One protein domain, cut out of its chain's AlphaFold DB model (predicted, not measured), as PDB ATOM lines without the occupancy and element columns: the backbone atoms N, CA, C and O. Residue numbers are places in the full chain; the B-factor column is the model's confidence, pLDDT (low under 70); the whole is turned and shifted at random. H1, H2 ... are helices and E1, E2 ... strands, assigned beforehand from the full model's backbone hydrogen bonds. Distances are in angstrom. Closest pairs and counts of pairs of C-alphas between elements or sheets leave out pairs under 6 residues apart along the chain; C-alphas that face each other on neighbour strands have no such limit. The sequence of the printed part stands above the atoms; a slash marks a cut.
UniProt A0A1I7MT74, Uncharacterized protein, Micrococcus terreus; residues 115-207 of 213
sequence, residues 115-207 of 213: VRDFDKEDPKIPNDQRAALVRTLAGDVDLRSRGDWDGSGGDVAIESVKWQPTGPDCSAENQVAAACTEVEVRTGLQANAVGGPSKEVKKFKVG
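This is residues 115 to 207 of the 213 residues of an uncharacterized protein of Micrococcus terreus (UniProt A0A1I7MT74). One twisted antiparallel sheet of four strands has a single helix, H1, lying slantwise over one of its faces, while the opposite face has no named helix. Long loops extend the slab at its two ends, around Asp 150 at one and Pro 168 at the other. The printed part has 93 residues, with one named helix and four named strands in the chain order E1, H1, E2, E3, E4, and a sheet order of E1, E2, E3, E4. The class is mixed, helices and strands, though under half of the residues are in named elements. The whole is compact, with a radius of gyration of the C-alphas of 13.8 A and spans of 44 by 29 by 18 A.

E1 is residues 115 to 117, 6.4 A long, with C-alpha 115 at (106.061, 74.423, 77.744). H1 is residues 127 to 138, 16.2 A long, with C-alpha 127 at (103.777, 76.949, 94.124). E2 is residues 156 to 163, 20.0 A long, and bends by 57 degrees at residue 159. E3 is residues 182 to 189, 22.5 A long. E4 is residues 199 to 205, 20.2 A long, with C-alpha 205 at (96.506, 61.797, 80.685).

In the sheet, E1 and E4 are the edge strands and are apart. E1 and E2 are antiparallel at 158 degrees, with N 116 and O 161 within hydrogen-bond range at 2.9 A. E2 and E3 form a hairpin at 159 degrees, with N 162 and O 184 within hydrogen-bond range at 2.8 A. E3 and E4 form another hairpin at 156 degrees, with N 185 and O 202 within hydrogen-bond range at 2.8 A. E2, E3 and E4 make a meander, each strand the antiparallel neighbour of the one before. H1 is on the sheet at a height of 8.8 A, over E2 and E3, in two layers, a helix on one face of a sheet. On the local plane its line and that of E2 stand at 33 degrees, only just slantwise to the strands. The closest C-alphas of H1 and E2 are those of Asn 127 and Ala 157, 6.3 A apart. The closest of H1 and E3 are those of Ala 138 and Val 183, also 6.3 A. In H1 every O i to N i+4 pair is within hydrogen-bond range.

The two C-alphas farthest apart are those of Asp 150 and Pro 168, at 44.8 A. The links H1 to E2, with 17 residues, and E2 to E3, with 18, are long. The printed part has no cut. The mean pLDDT of the printed part is 74.7, and residues 143 to 156 and 189 to 198 are under 70.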
ATOM      1  N   VAL A 115     105.183  74.619  76.590       89.81
ATOM      2  CA  VAL A 115     106.061  74.423  77.744       89.81
ATOM      3  C   VAL A 115     106.037  75.700  78.557       89.81
ATOM      4  O   VAL A 115     106.338  76.770  78.033       89.81
ATOM      5  N   ARG A 116     105.727  75.573  79.843       89.81
ATOM      6  CA  ARG A 116     105.824  76.656  80.810       89.81
ATOM      7  C   ARG A 116     106.874  76.300  81.850       89.81
ATOM      8  O   ARG A 116     106.753  75.283  82.532       89.81
ATOM      9  N   ASP A 117     107.933  77.097  81.901       88.25
ATOM     10  CA  ASP A 117     109.092  76.907  82.775       88.25
ATOM     11  C   ASP A 117     109.062  77.984  83.861       88.25
ATOM     12  O   ASP A 117     109.457  79.129  83.640       88.25
ATOM     13  N   PHE A 118     108.549  77.615  85.032       84.81
ATOM     14  CA  PHE A 118     108.281  78.546  86.123       84.81
ATOM     15  C   PHE A 118     109.553  79.021  86.831       84.81
ATOM     16  O   PHE A 118     109.509  79.984  87.600       84.81
ATOM     17  N   ASP A 119     110.683  78.348  86.609       80.62
ATOM     18  CA  ASP A 119     111.971  78.757  87.168       80.62
ATOM     19  C   ASP A 119     112.583  79.929  86.394       80.62
ATOM     20  O   ASP A 119     113.392  80.676  86.951       80.62
ATOM     21  N   LYS A 120     112.167  80.102  85.133       83.69
ATOM     22  CA  LYS A 120     112.598  81.182  84.236       83.69
ATOM     23  C   LYS A 120     111.639  82.374  84.196       83.69
ATOM     24  O   LYS A 120     111.962  83.367  83.553       83.69
ATOM     25  N   GLU A 121     110.480  82.278  84.843       81.25
ATOM     26  CA  GLU A 121     109.494  83.362  84.902       81.25
ATOM     27  C   GLU A 121     109.895  84.449  85.911       81.25
ATOM     28  O   GLU A 121     110.352  84.155  87.018       81.25
ATOM     29  N   ASP A 122     109.673  85.709  85.528       77.94
ATOM     30  CA  ASP A 122     109.802  86.885  86.388       77.94
ATOM     31  C   ASP A 122     108.568  87.792  86.184       77.94
ATOM     32  O   ASP A 122     108.357  88.273  85.066       77.94
ATOM     33  N   PRO A 123     107.708  87.998  87.202       82.75
ATOM     34  CA  PRO A 123     107.827  87.516  88.578       82.75
ATOM     35  C   PRO A 123     107.570  86.012  88.717       82.75
ATOM     36  O   PRO A 123     106.677  85.445  88.088       82.75
ATOM     37  N   LYS A 124     108.321  85.366  89.616       80.38
ATOM     38  CA  LYS A 124     108.107  83.954  89.953       80.38
ATOM     39  C   LYS A 124     106.739  83.765  90.599       80.38
ATOM     40  O   LYS A 124     106.489  84.272  91.692       80.38
ATOM     41  N   ILE A 125     105.887  82.969  89.963       81.75
ATOM     42  CA  ILE A 125     104.602  82.593  90.553       81.75
ATOM     43  C   ILE A 125     104.785  81.585  91.702       81.75
ATOM     44  O   ILE A 125     105.677  80.725  91.624       81.75
ATOM     45  N   PRO A 126     103.963  81.668  92.763       81.12
ATOM     46  CA  PRO A 126     104.055  80.787  93.922       81.12
ATOM     47  C   PRO A 126     103.550  79.363  93.615       81.12
ATOM     48  O   PRO A 126     102.792  79.134  92.669       81.12
ATOM     49  N   ASN A 127     104.010  78.377  94.393       77.81
ATOM     50  CA  ASN A 127     103.777  76.949  94.124       77.81
ATOM     51  C   ASN A 127     102.295  76.535  94.163       77.81
ATOM     52  O   ASN A 127     101.902  75.612  93.454       77.81
ATOM     53  N   ASP A 128     101.465  77.220  94.948       79.00
ATOM     54  CA  ASP A 128     100.012  77.024  94.995       79.00
ATOM     55  C   ASP A 128      99.355  77.363  93.649       79.00
ATOM     56  O   ASP A 128      98.539  76.590  93.143       79.00
ATOM     57  N   GLN A 129      99.778  78.461  93.016       82.25
ATOM     58  CA  GLN A 129      99.311  78.853  91.686       82.25
ATOM     59  C   GLN A 129      99.833  77.907  90.599       82.25
ATOM     60  O   GLN A 129      99.092  77.556  89.679       82.25
ATOM     61  N   ARG A 130     101.078  77.422  90.728       83.62
ATOM     62  CA  ARG A 130     101.626  76.385  89.833       83.62
ATOM     63  C   ARG A 130     100.803  75.095  89.919       83.62
ATOM     64  O   ARG A 130     100.450  74.519  88.894       83.62
ATOM     65  N   ALA A 131     100.448  74.667  91.132       82.19
ATOM     66  CA  ALA A 131      99.630  73.477  91.357       82.19
ATOM     67  C   ALA A 131      98.196  73.651  90.835       82.19
ATOM     68  O   ALA A 131      97.640  72.714  90.262       82.19
ATOM     69  N   ALA A 132      97.610  74.845  90.982       82.81
ATOM     70  CA  ALA A 132      96.307  75.164  90.409       82.81
ATOM     71  C   ALA A 132      96.315  75.035  88.878       82.81
ATOM     72  O   ALA A 132      95.423  74.394  88.328       82.81
ATOM     73  N   LEU A 133      97.351  75.544  88.198       85.38
ATOM     74  CA  LEU A 133      97.485  75.397  86.744       85.38
ATOM     75  C   LEU A 133      97.572  73.926  86.324       85.38
ATOM     76  O   LEU A 133      96.905  73.507  85.382       85.38
ATOM     77  N   VAL A 134      98.368  73.124  87.032       85.38
ATOM     78  CA  VAL A 134      98.493  71.692  86.732       85.38
ATOM     79  C   VAL A 134      97.154  70.967  86.903       85.38
ATOM     80  O   VAL A 134      96.813  70.141  86.060       85.38
ATOM     81  N   ARG A 135      96.363  71.309  87.928       86.12
ATOM     82  CA  ARG A 135      95.012  70.755  88.111       86.12
ATOM     83  C   ARG A 135      94.046  71.173  87.004       86.12
ATOM     84  O   ARG A 135      93.248  70.356  86.559       86.12
ATOM     85  N   THR A 136      94.141  72.409  86.520       86.94
ATOM     86  CA  THR A 136      93.356  72.870  85.363       86.94
ATOM     87  C   THR A 136      93.689  72.067  84.103       86.94
ATOM     88  O   THR A 136      92.792  71.713  83.345       86.94
ATOM     89  N   LEU A 137      94.970  71.747  83.891       86.31
ATOM     90  CA  LEU A 137      95.439  71.049  82.691       86.31
ATOM     91  C   LEU A 137      95.194  69.537  82.727       86.31
ATOM     92  O   LEU A 137      94.822  68.953  81.713       86.31
ATOM     93  N   ALA A 138      95.444  68.893  83.866       83.38
ATOM     94  CA  ALA A 138      95.468  67.437  83.989       83.38
ATOM     95  C   ALA A 138      94.286  66.853  84.786       83.38
ATOM     96  O   ALA A 138      94.159  65.633  84.874       83.38
ATOM     97  N   GLY A 139      93.416  67.696  85.350       81.06
ATOM     98  CA  GLY A 139      92.350  67.284  86.262       81.06
ATOM     99  C   GLY A 139      92.842  67.108  87.700       81.06
ATOM    100  O   GLY A 139      93.900  67.610  88.082       81.06
ATOM    101  N   ASP A 140      92.062  66.408  88.525       75.81
ATOM    102  CA  ASP A 140      92.419  66.153  89.924       75.81
ATOM    103  C   ASP A 140      93.551  65.117  90.006       75.81
ATOM    104  O   ASP A 140      93.331  63.907  90.066       75.81
ATOM    105  N   VAL A 141      94.788  65.604  89.902       72.31
ATOM    106  CA  VAL A 141      96.003  64.788  89.902       72.31
ATOM    107  C   VAL A 141      96.740  64.898  91.228       72.31
ATOM    108  O   VAL A 141      96.977  65.993  91.747       72.31
ATOM    109  N   ASP A 142      97.160  63.749  91.759       70.62
ATOM    110  CA  ASP A 142      97.993  63.719  92.952       70.62
ATOM    111  C   ASP A 142      99.446  64.067  92.599       70.62
ATOM    112  O   ASP A 142     100.219  63.273  92.052       70.62
ATOM    113  N   LEU A 143      99.823  65.306  92.907       65.44
ATOM    114  CA  LEU A 143     101.176  65.809  92.695       65.44
ATOM    115  C   LEU A 143     102.142  65.399  93.810       65.44
ATOM    116  O   LEU A 143     103.342  65.618  93.653       65.44
ATOM    117  N   ARG A 144     101.681  64.732  94.880       62.25
ATOM    118  CA  ARG A 144     102.545  64.246  95.969       62.25
ATOM    119  C   ARG A 144     103.559  63.244  95.417       62.25
ATOM    120  O   ARG A 144     103.195  62.229  94.822       62.25
ATOM    121  N   SER A 145     104.848  63.570  95.472       52.06
ATOM    122  CA  SER A 145     105.919  62.640  95.085       52.06
ATOM    123  C   SER A 145     105.918  61.432  96.014       52.06
ATOM    124  O   SER A 145     105.534  61.522  97.179       52.06
ATOM    125  N   ARG A 146     106.283  60.268  95.473       41.06
ATOM    126  CA  ARG A 146     106.350  59.012  96.223       41.06
ATOM    127  C   ARG A 146     107.597  59.056  97.117       41.06
ATOM    128  O   ARG A 146     108.636  58.529  96.748       41.06
ATOM    129  N   GLY A 147     107.481  59.742  98.251       42.72
ATOM    130  CA  GLY A 147     108.530  59.940  99.252       42.72
ATOM    131  C   GLY A 147     108.185  61.116 100.171       42.72
ATOM    132  O   GLY A 147     107.907  62.202  99.680       42.72
ATOM    133  N   ASP A 148     108.181  60.860 101.477       38.19
ATOM    134  CA  ASP A 148     108.038  61.797 102.600       38.19
ATOM    135  C   ASP A 148     106.738  62.590 102.767       38.19
ATOM    136  O   ASP A 148     106.580  63.751 102.397       38.19
ATOM    137  N   TRP A 149     105.826  61.945 103.494       41.19
ATOM    138  CA  TRP A 149     104.822  62.577 104.348       41.19
ATOM    139  C   TRP A 149     105.183  62.376 105.828       41.19
ATOM    140  O   TRP A 149     104.320  62.084 106.649       41.19
ATOM    141  N   ASP A 150     106.462  62.504 106.188       37.56
ATOM    142  CA  ASP A 150     106.895  62.482 107.592       37.56
ATOM    143  C   ASP A 150     107.115  63.891 108.170       37.56
ATOM    144  O   ASP A 150     107.827  64.077 109.143       37.56
ATOM    145  N   GLY A 151     106.490  64.921 107.593       39.66
ATOM    146  CA  GLY A 151     106.525  66.270 108.170       39.66
ATOM    147  C   GLY A 151     107.898  66.957 108.146       39.66
ATOM    148  O   GLY A 151     108.003  68.085 108.627       39.66
ATOM    149  N   SER A 152     108.919  66.353 107.534       37.22
ATOM    150  CA  SER A 152     110.268  66.910 107.389       37.22
ATOM    151  C   SER A 152     110.412  67.789 106.133       37.22
ATOM    152  O   SER A 152     111.245  67.540 105.271       37.22
ATOM    153  N   GLY A 153     109.566  68.817 106.018       40.44
ATOM    154  CA  GLY A 153     109.799  70.089 105.307       40.44
ATOM    155  C   GLY A 153     110.718  70.146 104.075       40.44
ATOM    156  O   GLY A 153     111.630  70.971 104.046       40.44
ATOM    157  N   GLY A 154     110.456  69.355 103.035       49.78
ATOM    158  CA  GLY A 154     110.960  69.617 101.685       49.78
ATOM    159  C   GLY A 154     109.819  70.056 100.771       49.78
ATOM    160  O   GLY A 154     109.068  69.210 100.292       49.78
ATOM    161  N   ASP A 155     109.667  71.358 100.515       58.16
ATOM    162  CA  ASP A 155     108.660  71.849  99.567       58.16
ATOM    163  C   ASP A 155     108.977  71.318  98.160       58.16
ATOM    164  O   ASP A 155     109.948  71.739  97.522       58.16
ATOM    165  N   VAL A 156     108.155  70.388  97.663       63.78
ATOM    166  CA  VAL A 156     108.202  69.941  96.266       63.78
ATOM    167  C   VAL A 156     107.810  71.128  95.390       63.78
ATOM    168  O   VAL A 156     106.657  71.565  95.387       63.78
ATOM    169  N   ALA A 157     108.775  71.670  94.651       74.38
ATOM    170  CA  ALA A 157     108.553  72.784  93.746       74.38
ATOM    171  C   ALA A 157     108.220  72.256  92.348       74.38
ATOM    172  O   ALA A 157     108.901  71.376  91.817       74.38
ATOM    173  N   ILE A 158     107.169  72.797  91.734       81.19
ATOM    174  CA  ILE A 158     106.855  72.514  90.331       81.19
ATOM    175  C   ILE A 158     107.769  73.406  89.486       81.19
ATOM    176  O   ILE A 158     107.623  74.627  89.511       81.19
ATOM    177  N   GLU A 159     108.717  72.809  88.766       84.31
ATOM    178  CA  GLU A 159     109.703  73.531  87.947       84.31
ATOM    179  C   GLU A 159     109.111  73.885  86.580       84.31
ATOM    180  O   GLU A 159     109.208  75.019  86.113       84.31
ATOM    181  N   SER A 160     108.446  72.924  85.934       88.00
ATOM    182  CA  SER A 160     107.838  73.145  84.624       88.00
ATOM    183  C   SER A 160     106.653  72.230  84.352       88.00
ATOM    184  O   SER A 160     106.529  71.141  84.917       88.00
ATOM    185  N   VAL A 161     105.776  72.676  83.458       89.38
ATOM    186  CA  VAL A 161     104.670  71.879  82.929       89.38
ATOM    187  C   VAL A 161     104.651  71.961  81.410       89.38
ATOM    188  O   VAL A 161     104.895  73.012  80.816       89.38
ATOM    189  N   LYS A 162     104.383  70.826  80.774       92.06
ATOM    190  CA  LYS A 162     104.308  70.680  79.328       92.06
ATOM    191  C   LYS A 162     103.013  69.980  78.955       92.06
ATOM    192  O   LYS A 162     102.744  68.891  79.447       92.06
ATOM    193  N   TRP A 163     102.227  70.581  78.074       91.94
ATOM    194  CA  TRP A 163     100.937  70.043  77.636       91.94
ATOM    195  C   TRP A 163     100.711  70.342  76.159       91.94
ATOM    196  O   TRP A 163     101.442  71.127  75.561       91.94
ATOM    197  N   GLN A 164      99.717  69.702  75.553       90.00
ATOM    198  CA  GLN A 164      99.294  70.027  74.195       90.00
ATOM    199  C   GLN A 164      98.037  70.902  74.257       90.00
ATOM    200  O   GLN A 164      97.016  70.416  74.741       90.00
ATOM    201  N   PRO A 165      98.083  72.169  73.815       88.19
ATOM    202  CA  PRO A 165      96.919  73.043  73.878       88.19
ATOM    203  C   PRO A 165      95.842  72.707  72.836       88.19
ATOM    204  O   PRO A 165      96.136  72.146  71.778       88.19
ATOM    205  N   THR A 166      94.590  73.089  73.096       84.12
ATOM    206  CA  THR A 166      93.504  73.029  72.098       84.12
ATOM    207  C   THR A 166      93.406  74.301  71.262       84.12
ATOM    208  O   THR A 166      93.514  75.400  71.797       84.12
ATOM    209  N   GLY A 167      93.067  74.176  69.976       80.19
ATOM    210  CA  GLY A 167      92.870  75.327  69.085       80.19
ATOM    211  C   GLY A 167      94.168  75.797  68.416       80.19
ATOM    212  O   GLY A 167      95.150  75.060  68.431       80.19
ATOM    213  N   PRO A 168      94.185  76.982  67.784       79.69
ATOM    214  CA  PRO A 168      95.318  77.435  66.971       79.69
ATOM    215  C   PRO A 168      96.509  77.956  67.791       79.69
ATOM    216  O   PRO A 168      97.606  78.071  67.249       79.69
ATOM    217  N   ASP A 169      96.307  78.281  69.072       82.00
ATOM    218  CA  ASP A 169      97.350  78.837  69.933       82.00
ATOM    219  C   ASP A 169      98.139  77.736  70.658       82.00
ATOM    220  O   ASP A 169      97.593  77.019  71.498       82.00
ATOM    221  N   CYS A 170      99.429  77.630  70.333       82.12
ATOM    222  CA  CYS A 170     100.387  76.701  70.936       82.12
ATOM    223  C   CYS A 170     101.171  77.291  72.118       82.12
ATOM    224  O   CYS A 170     102.117  76.662  72.601       82.12
ATOM    225  N   SER A 171     100.842  78.508  72.548       85.75
ATOM    226  CA  SER A 171     101.553  79.197  73.617       85.75
ATOM    227  C   SER A 171     101.269  78.598  75.001       85.75
ATOM    228  O   SER A 171     100.292  77.880  75.223       85.75
ATOM    229  N   ALA A 172     102.123  78.945  75.968       84.19
ATOM    230  CA  ALA A 172     101.912  78.638  77.383       84.19
ATOM    231  C   ALA A 172     100.750  79.430  78.021       84.19
ATOM    232  O   ALA A 172     100.391  79.166  79.172       84.19
ATOM    233  N   GLU A 173     100.168  80.395  77.302       85.12
ATOM    234  CA  GLU A 173      99.004  81.166  77.751       85.12
ATOM    235  C   GLU A 173      97.701  80.384  77.546       85.12
ATOM    236  O   GLU A 173      96.734  80.580  78.283       85.12
ATOM    237  N   ASN A 174      97.686  79.439  76.600       85.00
ATOM    238  CA  ASN A 174      96.552  78.561  76.361       85.00
ATOM    239  C   ASN A 174      96.495  77.431  77.400       85.00
ATOM    240  O   ASN A 174      97.030  76.338  77.211       85.00
ATOM    241  N   GLN A 175      95.807  77.697  78.511       87.12
ATOM    242  CA  GLN A 175      95.673  76.782  79.652       87.12
ATOM    243  C   GLN A 175      94.639  75.661  79.438       87.12
ATOM    244  O   GLN A 175      94.164  75.069  80.406       87.12
ATOM    245  N   VAL A 176      94.264  75.371  78.190       86.75
ATOM    246  CA  VAL A 176      93.317  74.301  77.854       86.75
ATOM    247  C   VAL A 176      94.072  73.162  77.187       86.75
ATOM    248  O   VAL A 176      94.556  73.304  76.065       86.75
ATOM    249  N   ALA A 177      94.177  72.025  77.872       85.94
ATOM    250  CA  ALA A 177      94.839  70.845  77.330       85.94
ATOM    251  C   ALA A 177      93.903  70.034  76.422       85.94
ATOM    252  O   ALA A 177      92.721  69.844  76.716       85.94
ATOM    253  N   ALA A 178      94.439  69.533  75.313       85.00
ATOM    254  CA  ALA A 178      93.714  68.679  74.390       85.00
ATOM    255  C   ALA A 178      93.362  67.343  75.047       85.00
ATOM    256  O   ALA A 178      94.198  66.710  75.701       85.00
ATOM    257  N   ALA A 179      92.119  66.906  74.843       82.19
ATOM    258  CA  ALA A 179      91.658  65.607  75.307       82.19
ATOM    259  C   ALA A 179      92.576  64.497  74.775       82.19
ATOM    260  O   ALA A 179      93.038  64.544  73.634       82.19
ATOM    261  N   CYS A 180      92.843  63.504  75.615       81.31
ATOM    262  CA  CYS A 180      93.684  62.353  75.309       81.31
ATOM    263  C   CYS A 180      95.152  62.648  75.015       81.31
ATOM    264  O   CYS A 180      95.849  61.813  74.437       81.31
ATOM    265  N   THR A 181      95.651  63.790  75.483       84.12
ATOM    266  CA  THR A 181      97.078  64.118  75.428       84.12
ATOM    267  C   THR A 181      97.744  63.970  76.794       84.12
ATOM    268  O   THR A 181      97.079  63.882  77.828       84.12
ATOM    269  N   GLU A 182      99.074  63.864  76.798       86.56
ATOM    270  CA  GLU A 182      99.869  63.758  78.024       86.56
ATOM    271  C   GLU A 182     100.313  65.141  78.512       86.56
ATOM    272  O   GLU A 182     100.958  65.890  77.771       86.56
ATOM    273  N   VAL A 183     100.032  65.431  79.782       87.44
ATOM    274  CA  VAL A 183     100.605  66.544  80.542       87.44
ATOM    275  C   VAL A 183     101.824  66.027  81.298       87.44
ATOM    276  O   VAL A 183     101.709  65.136  82.138       87.44
ATOM    277  N   GLU A 184     102.998  66.575  81.003       88.44
ATOM    278  CA  GLU A 184     104.247  66.263  81.696       88.44
ATOM    279  C   GLU A 184     104.531  67.363  82.721       88.44
ATOM    280  O   GLU A 184     104.636  68.537  82.372       88.44
ATOM    281  N   VAL A 185     104.661  66.990  83.989       86.06
ATOM    282  CA  VAL A 185     104.961  67.898  85.097       86.06
ATOM    283  C   VAL A 185     106.332  67.535  85.638       86.06
ATOM    284  O   VAL A 185     106.569  66.391  86.024       86.06
ATOM    285  N   ARG A 186     107.238  68.507  85.667       84.88
ATOM    286  CA  ARG A 186     108.556  68.359  86.273       84.88
ATOM    287  C   ARG A 186     108.536  68.956  87.669       84.88
ATOM    288  O   ARG A 186     108.248  70.141  87.836       84.88
ATOM    289  N   THR A 187     108.871  68.141  88.656       81.44
ATOM    290  CA  THR A 187     109.001  68.554  90.051       81.44
ATOM    291  C   THR A 187     110.452  68.440  90.497       81.44
ATOM    292  O   THR A 187     111.159  67.499  90.130       81.44
ATOM    293  N   GLY A 188     110.905  69.413  91.279       72.62
ATOM    294  CA  GLY A 188     112.212  69.422  91.923       72.62
ATOM    295  C   GLY A 188     112.048  69.421  93.439       72.62
ATOM    296  O   GLY A 188     111.208  70.141  93.982       72.62
ATOM    297  N   LEU A 189     112.853  68.616  94.127       66.12
ATOM    298  CA  LEU A 189     113.057  68.766  95.567       66.12
ATOM    299  C   LEU A 189     114.059  69.904  95.796       66.12
ATOM    300  O   LEU A 189     115.136  69.914  95.193       66.12
ATOM    301  N   GLN A 190     113.707  70.881  96.640       57.12
ATOM    302  CA  GLN A 190     114.651  71.939  97.006       57.12
ATOM    303  C   GLN A 190     115.894  71.336  97.673       57.12
ATOM    304  O   GLN A 190     115.805  70.362  98.417       57.12
ATOM    305  N   ALA A 191     117.056  71.952  97.435       49.16
ATOM    306  CA  ALA A 191     118.378  71.470  97.852       49.16
ATOM    307  C   ALA A 191     118.554  71.230  99.369       49.16
ATOM    308  O   ALA A 191     119.552  70.643  99.775       49.16
ATOM    309  N   ASN A 192     117.593  71.654 100.193       52.69
ATOM    310  CA  ASN A 192     117.574  71.425 101.636       52.69
ATOM    311  C   ASN A 192     117.006  70.046 102.026       52.69
ATOM    312  O   ASN A 192     117.028  69.695 103.201       52.69
ATOM    313  N   ALA A 193     116.502  69.262 101.064       52.09
ATOM    314  CA  ALA A 193     116.055  67.894 101.298       52.09
ATOM    315  C   ALA A 193     117.256  66.957 101.535       52.09
ATOM    316  O   ALA A 193     118.255  66.990 100.807       52.09
ATOM    317  N   VAL A 194     117.147  66.106 102.558       45.72
ATOM    318  CA  VAL A 194     118.155  65.109 102.950       45.72
ATOM    319  C   VAL A 194     118.273  64.056 101.838       45.72
ATOM    320  O   VAL A 194     117.574  63.052 101.832       45.72
ATOM    321  N   GLY A 195     119.114  64.319 100.837       54.88
ATOM    322  CA  GLY A 195     119.240  63.473  99.640       54.88
ATOM    323  C   GLY A 195     119.742  64.190  98.384       54.88
ATOM    324  O   GLY A 195     120.123  63.530  97.419       54.88
ATOM    325  N   GLY A 196     119.809  65.527  98.406       48.50
ATOM    326  CA  GLY A 196     120.234  66.335  97.261       48.50
ATOM    327  C   GLY A 196     119.094  66.615  96.271       48.50
ATOM    328  O   GLY A 196     117.986  66.102  96.424       48.50
ATOM    329  N   PRO A 197     119.328  67.463  95.253       56.91
ATOM    330  CA  PRO A 197     118.290  67.840  94.303       56.91
ATOM    331  C   PRO A 197     117.929  66.652  93.404       56.91
ATOM    332  O   PRO A 197     118.658  66.321  92.468       56.91
ATOM    333  N   SER A 198     116.784  66.019  93.655       64.25
ATOM    334  CA  SER A 198     116.202  65.047  92.728       64.25
ATOM    335  C   SER A 198     115.125  65.709  91.876       64.25
ATOM    336  O   SER A 198     114.255  66.412  92.398       64.25
ATOM    337  N   LYS A 199     115.171  65.457  90.566       72.31
ATOM    338  CA  LYS A 199     114.156  65.907  89.611       72.31
ATOM    339  C   LYS A 199     113.301  64.723  89.190       72.31
ATOM    340  O   LYS A 199     113.832  63.736  88.688       72.31
ATOM    341  N   GLU A 200     111.994  64.840  89.364       78.06
ATOM    342  CA  GLU A 200     111.018  63.829  88.964       78.06
ATOM    343  C   GLU A 200     110.162  64.382  87.818       78.06
ATOM    344  O   GLU A 200     109.827  65.567  87.786       78.06
ATOM    345  N   VAL A 201     109.832  63.535  86.842       82.06
ATOM    346  CA  VAL A 201     108.899  63.874  85.762       82.06
ATOM    347  C   VAL A 201     107.693  62.961  85.888       82.06
ATOM    348  O   VAL A 201     107.814  61.746  85.740       82.06
ATOM    349  N   LYS A 202     106.527  63.553  86.136       82.19
ATOM    350  CA  LYS A 202     105.244  62.856  86.205       82.19
ATOM    351  C   LYS A 202     104.438  63.124  84.944       82.19
ATOM    352  O   LYS A 202     104.456  64.234  84.421       82.19
ATOM    353  N   LYS A 203     103.736  62.107  84.452       86.81
ATOM    354  CA  LYS A 203     102.906  62.194  83.248       86.81
ATOM    355  C   LYS A 203     101.459  61.877  83.590       86.81
ATOM    356  O   LYS A 203     101.194  60.845  84.200       86.81
ATOM    357  N   PHE A 204     100.545  62.734  83.160       85.00
ATOM    358  CA  PHE A 204      99.111  62.596  83.388       85.00
ATOM    359  C   PHE A 204      98.373  62.625  82.054       85.00
ATOM    360  O   PHE A 204      98.727  63.405  81.174       85.00
ATOM    361  N   LYS A 205      97.359  61.774  81.879       84.19
ATOM    362  CA  LYS A 205      96.506  61.797  80.685       84.19
ATOM    363  C   LYS A 205      95.301  62.699  80.916       84.19
ATOM    364  O   LYS A 205      94.663  62.617  81.960       84.19
ATOM    365  N   VAL A 206      94.985  63.525  79.923       81.81
ATOM    366  CA  VAL A 206      93.820  64.416  79.944       81.81
ATOM    367  C   VAL A 206      92.576  63.639  79.512       81.81
ATOM    368  O   VAL A 206      92.486  63.213  78.363       81.81
ATOM    369  N   GLY A 207      91.600  63.489  80.410       71.69
ATOM    370  CA  GLY A 207      90.349  62.763  80.151       71.69
ATOM    371  C   GLY A 207      90.426  61.265  80.484       71.69
ATOM    372  O   GLY A 207      91.453  60.619  80.287       71.69
TER     373      GLY A 207